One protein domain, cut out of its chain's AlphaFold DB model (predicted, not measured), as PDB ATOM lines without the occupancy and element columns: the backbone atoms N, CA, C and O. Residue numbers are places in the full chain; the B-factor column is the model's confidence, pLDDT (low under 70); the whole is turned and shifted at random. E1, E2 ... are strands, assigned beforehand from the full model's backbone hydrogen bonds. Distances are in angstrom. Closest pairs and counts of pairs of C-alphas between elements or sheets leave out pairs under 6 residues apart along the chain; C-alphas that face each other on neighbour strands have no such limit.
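What this domain is: This is residues 27 to 66 of the 258 residues of an uncharacterized protein of Massilia sp. PDC64 (UniProt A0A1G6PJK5). With little regular structure, this is a flat arch of two pieces: a loop, residues 27 to 46, that folds back on itself, its tip 35 to 40 sticking out, and a two-strand hairpin, E2 and E3, with E1 running on into E2 between them. The printed part has 40 residues, no named helix and three strands in the order E1, E2, E3, with E2 and E3 antiparallel; the class is all strand, with 13 residues in named elements. It is only just loose, close to extended, with a radius of gyration of the C-alphas of 13.2 A, and spans 37 by 22 by 10 A.

How they stand to each other: Start at residues 27 to 28, which pair antiparallel with 47 to 48 of E1, residues 47 to 49. Further on, 33 to 34 pair antiparallel with 41 to 42. E1 runs on into E2, residues 51 to 55, at 53 degrees, and the two meet only through their link. E2 and E3, residues 61 to 65, form an antiparallel hairpin at 159 degrees; look for N 52 and O 64, 2.9 A apart, within hydrogen-bond range. The closest C-alphas of E1 and E3, Lys 49 and Thr 65, are 6.4 A apart.

Where its parts are: Find C-alpha 47 at (45.272, -48.204, -6.243), where E1 begins. E2 measures 13.2 A and E3 13.3 A, ending at C-alpha 65, (38.507, -40.017, -10.418).

The domain as a whole: The farthest C-alphas, Gln 31 and Lys 58, are 37.2 A apart. The printed part has no cut, both links are tight, and no printed residue is under 70 in pLDDT.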
ATOM      1  N   ALA A  27      40.759 -51.164  -7.631       81.38
ATOM      2  CA  ALA A  27      41.551 -52.379  -7.506       81.38
ATOM      3  C   ALA A  27      42.927 -52.016  -6.951       81.38
ATOM      4  O   ALA A  27      43.368 -50.880  -7.101       81.38
ATOM      5  N   ALA A  28      43.606 -52.966  -6.322       83.62
ATOM      6  CA  ALA A  28      45.010 -52.817  -5.971       83.62
ATOM      7  C   ALA A  28      45.855 -53.697  -6.887       83.62
ATOM      8  O   ALA A  28      45.469 -54.817  -7.225       83.62
ATOM      9  N   VAL A  29      47.020 -53.190  -7.271       83.81
ATOM     10  CA  VAL A  29      48.027 -53.964  -7.991       83.81
ATOM     11  C   VAL A  29      48.461 -55.141  -7.111       83.81
ATOM     12  O   VAL A  29      49.042 -54.941  -6.047       83.81
ATOM     13  N   GLY A  30      48.143 -56.369  -7.529       83.25
ATOM     14  CA  GLY A  30      48.443 -57.584  -6.759       83.25
ATOM     15  C   GLY A  30      49.896 -58.051  -6.875       83.25
ATOM     16  O   GLY A  30      50.385 -58.772  -6.010       83.25
ATOM     17  N   GLN A  31      50.595 -57.632  -7.930       86.31
ATOM     18  CA  GLN A  31      52.006 -57.923  -8.182       86.31
ATOM     19  C   GLN A  31      52.653 -56.696  -8.806       86.31
ATOM     20  O   GLN A  31      52.028 -56.062  -9.654       86.31
ATOM     21  N   ALA A  32      53.878 -56.363  -8.391       87.38
ATOM     22  CA  ALA A  32      54.582 -55.210  -8.932       87.38
ATOM     23  C   ALA A  32      54.635 -55.317 -10.461       87.38
ATOM     24  O   ALA A  32      54.994 -56.360 -11.008       87.38
ATOM     25  N   TRP A  33      54.234 -54.250 -11.138       86.38
ATOM     26  CA  TRP A  33      54.041 -54.252 -12.582       86.38
ATOM     27  C   TRP A  33      54.781 -53.078 -13.197       86.38
ATOM     28  O   TRP A  33      54.705 -51.956 -12.705       86.38
ATOM     29  N   GLN A  34      55.504 -53.337 -14.281       89.25
ATOM     30  CA  GLN A  34      56.166 -52.284 -15.030       89.25
ATOM     31  C   GLN A  34      55.188 -51.697 -16.047       89.25
ATOM     32  O   GLN A  34      54.703 -52.402 -16.933       89.25
ATOM     33  N   ASN A  35      54.898 -50.404 -15.915       81.56
ATOM     34  CA  ASN A  35      54.013 -49.702 -16.830       81.56
ATOM     35  C   ASN A  35      54.657 -49.663 -18.233       81.56
ATOM     36  O   ASN A  35      55.728 -49.072 -18.387       81.56
ATOM     37  N   PRO A  36      54.034 -50.246 -19.275       83.88
ATOM     38  CA  PRO A  36      54.636 -50.354 -20.602       83.88
ATOM     39  C   PRO A  36      54.715 -49.011 -21.342       83.88
ATOM     40  O   PRO A  36      55.423 -48.913 -22.340       83.88
ATOM     41  N   TRP A  37      54.004 -47.981 -20.874       82.50
ATOM     42  CA  TRP A  37      53.984 -46.650 -21.486       82.50
ATOM     43  C   TRP A  37      54.920 -45.656 -20.795       82.50
ATOM     44  O   TRP A  37      55.480 -44.799 -21.472       82.50
ATOM     45  N   THR A  38      55.093 -45.749 -19.472       86.38
ATOM     46  CA  THR A  38      55.976 -44.840 -18.708       86.38
ATOM     47  C   THR A  38      57.309 -45.477 -18.315       86.38
ATOM     48  O   THR A  38      58.249 -44.762 -17.985       86.38
ATOM     49  N   GLY A  39      57.409 -46.809 -18.343       87.19
ATOM     50  CA  GLY A  39      58.568 -47.568 -17.864       87.19
ATOM     51  C   GLY A  39      58.676 -47.658 -16.336       87.19
ATOM     52  O   GLY A  39      59.560 -48.356 -15.834       87.19
ATOM     53  N   GLU A  40      57.786 -46.988 -15.599       88.94
ATOM     54  CA  GLU A  40      57.802 -46.928 -14.138       88.94
ATOM     55  C   GLU A  40      57.359 -48.251 -13.503       88.94
ATOM     56  O   GLU A  40      56.438 -48.921 -13.978       88.94
ATOM     57  N   LEU A  41      58.001 -48.607 -12.388       89.50
ATOM     58  CA  LEU A  41      57.590 -49.730 -11.556       89.50
ATOM     59  C   LEU A  41      56.419 -49.301 -10.668       89.50
ATOM     60  O   LEU A  41      56.572 -48.453  -9.790       89.50
ATOM     61  N   VAL A  42      55.264 -49.925 -10.867       86.44
ATOM     62  CA  VAL A  42      54.087 -49.746 -10.022       86.44
ATOM     63  C   VAL A  42      54.143 -50.781  -8.894       86.44
ATOM     64  O   VAL A  42      54.090 -51.981  -9.180       86.44
ATOM     65  N   PRO A  43      54.286 -50.366  -7.621       86.69
ATOM     66  CA  PRO A  43      54.413 -51.300  -6.511       86.69
ATOM     67  C   PRO A  43      53.105 -52.048  -6.227       86.69
ATOM     68  O   PRO A  43      52.003 -51.620  -6.580       86.69
ATOM     69  N   VAL A  44      53.234 -53.181  -5.534       86.56
ATOM     70  CA  VAL A  44      52.087 -53.914  -4.982       86.56
ATOM     71  C   VAL A  44      51.303 -52.994  -4.048       86.56
ATOM     72  O   VAL A  44      51.885 -52.259  -3.253       86.56
ATOM     73  N   GLY A  45      49.976 -53.043  -4.133       82.69
ATOM     74  CA  GLY A  45      49.084 -52.233  -3.307       82.69
ATOM     75  C   GLY A  45      48.708 -50.878  -3.909       82.69
ATOM     76  O   GLY A  45      47.792 -50.243  -3.390       82.69
ATOM     77  N   THR A  46      49.332 -50.438  -5.012       83.25
ATOM     78  CA  THR A  46      48.913 -49.203  -5.696       83.25
ATOM     79  C   THR A  46      47.466 -49.307  -6.165       83.25
ATOM     80  O   THR A  46      47.075 -50.281  -6.811       83.25
ATOM     81  N   LEU A  47      46.674 -48.279  -5.857       85.69
ATOM     82  CA  LEU A  47      45.272 -48.204  -6.243       85.69
ATOM     83  C   LEU A  47      45.116 -47.855  -7.722       85.69
ATOM     84  O   LEU A  47      45.540 -46.795  -8.180       85.69
ATOM     85  N   LEU A  48      44.426 -48.722  -8.452       85.88
ATOM     86  CA  LEU A  48      43.961 -48.487  -9.807       85.88
ATOM     87  C   LEU A  48      42.569 -47.861  -9.749       85.88
ATOM     88  O   LEU A  48      41.626 -48.454  -9.218       85.88
ATOM     89  N   LYS A  49      42.460 -46.653 -10.303       89.25
ATOM     90  CA  LYS A  49      41.236 -45.851 -10.349       89.25
ATOM     91  C   LYS A  49      40.885 -45.535 -11.795       89.25
ATOM     92  O   LYS A  49      41.752 -45.142 -12.575       89.25
ATOM     93  N   LYS A  50      39.602 -45.632 -12.143       90.00
ATOM     94  CA  LYS A  50      39.104 -45.039 -13.390       90.00
ATOM     95  C   LYS A  50      39.137 -43.519 -13.259       90.00
ATOM     96  O   LYS A  50      38.657 -42.974 -12.264       90.00
ATOM     97  N   VAL A  51      39.671 -42.835 -14.264       92.69
ATOM     98  CA  VAL A  51      39.740 -41.370 -14.300       92.69
ATOM     99  C   VAL A  51      39.099 -40.832 -15.570       92.69
ATOM    100  O   VAL A  51      39.121 -41.480 -16.612       92.69
ATOM    101  N   THR A  52      38.535 -39.634 -15.474       92.81
ATOM    102  CA  THR A  52      38.157 -38.819 -16.626       92.81
ATOM    103  C   THR A  52      39.125 -37.652 -16.738       92.81
ATOM    104  O   THR A  52      39.554 -37.097 -15.723       92.81
ATOM    105  N   VAL A  53      39.487 -37.297 -17.969       95.12
ATOM    106  CA  VAL A  53      40.420 -36.208 -18.264       95.12
ATOM    107  C   VAL A  53      39.692 -35.176 -19.112       95.12
ATOM    108  O   VAL A  53      39.307 -35.447 -20.247       95.12
ATOM    109  N   ALA A  54      39.510 -33.980 -18.561       95.50
ATOM    110  CA  ALA A  54      38.887 -32.860 -19.247       95.50
ATOM    111  C   ALA A  54      39.940 -31.807 -19.598       95.50
ATOM    112  O   ALA A  54      40.716 -31.369 -18.747       95.50
ATOM    113  N   LYS A  55      39.963 -31.351 -20.851       96.31
ATOM    114  CA  LYS A  55      40.798 -30.212 -21.247       96.31
ATOM    115  C   LYS A  55      40.104 -28.915 -20.833       96.31
ATOM    116  O   LYS A  55      39.080 -28.567 -21.409       96.31
ATOM    117  N   LEU A  56      40.667 -28.198 -19.858       94.06
ATOM    118  CA  LEU A  56      40.112 -26.920 -19.392       94.06
ATOM    119  C   LEU A  56      40.451 -25.782 -20.358       94.06
ATOM    120  O   LEU A  56      39.625 -24.926 -20.649       94.06
ATOM    121  N   ASN A  57      41.684 -25.774 -20.869       94.44
ATOM    122  CA  ASN A  57      42.140 -24.838 -21.893       94.44
ATOM    123  C   ASN A  57      43.338 -25.423 -22.657       94.44
ATOM    124  O   ASN A  57      43.693 -26.590 -22.497       94.44
ATOM    125  N   LYS A  58      43.986 -24.621 -23.514       91.19
ATOM    126  CA  LYS A  58      45.128 -25.074 -24.330       91.19
ATOM    127  C   LYS A  58      46.283 -25.666 -23.509       91.19
ATOM    128  O   LYS A  58      46.977 -26.521 -24.044       91.19
ATOM    129  N   LYS A  59      46.483 -25.225 -22.261       94.25
ATOM    130  CA  LYS A  59      47.631 -25.589 -21.413       94.25
ATOM    131  C   LYS A  59      47.271 -26.487 -20.228       94.25
ATOM    132  O   LYS A  59      48.173 -27.046 -19.618       94.25
ATOM    133  N   GLN A  60      45.991 -26.604 -19.879       94.88
ATOM    134  CA  GLN A  60      45.560 -27.276 -18.654       94.88
ATOM    135  C   GLN A  60      44.586 -28.412 -18.946       94.88
ATOM    136  O   GLN A  60      43.582 -28.237 -19.644       94.88
ATOM    137  N   THR A  61      44.877 -29.565 -18.349       96.94
ATOM    138  CA  THR A  61      43.960 -30.697 -18.240       96.94
ATOM    139  C   THR A  61      43.631 -30.936 -16.772       96.94
ATOM    140  O   THR A  61      44.456 -30.696 -15.893       96.94
ATOM    141  N   LEU A  62      42.396 -31.347 -16.516       94.75
ATOM    142  CA  LEU A  62      41.895 -31.728 -15.208       94.75
ATOM    143  C   LEU A  62      41.599 -33.223 -15.243       94.75
ATOM    144  O   LEU A  62      40.736 -33.663 -16.000       94.75
ATOM    145  N   THR A  63      42.299 -33.976 -14.404       94.44
ATOM    146  CA  THR A  63      42.062 -35.405 -14.206       94.44
ATOM    147  C   THR A  63      41.306 -35.599 -12.901       94.44
ATOM    148  O   THR A  63      41.774 -35.171 -11.847       94.44
ATOM    149  N   VAL A  64      40.142 -36.243 -12.960       93.50
ATOM    150  CA  VAL A  64      39.319 -36.547 -11.780       93.50
ATOM    151  C   VAL A  64      38.993 -38.032 -11.769       93.50
ATOM    152  O   VAL A  64      38.745 -38.631 -12.813       93.50
ATOM    153  N   THR A  65      38.983 -38.637 -10.582       93.56
ATOM    154  CA  THR A  65      38.507 -40.017 -10.418       93.56
ATOM    155  C   THR A  65      37.021 -40.101 -10.753       93.56
ATOM    156  O   THR A  65      36.237 -39.271 -10.298       93.56
ATOM    157  N   ILE A  66      36.629 -41.110 -11.530       93.56
ATOM    158  CA  ILE A  66      35.229 -41.345 -11.879       93.56
ATOM    159  C   ILE A  66      34.506 -41.908 -10.644       93.56
ATOM    160  O   ILE A  66      34.893 -42.967 -10.133       93.56
TER     161      ILE A  66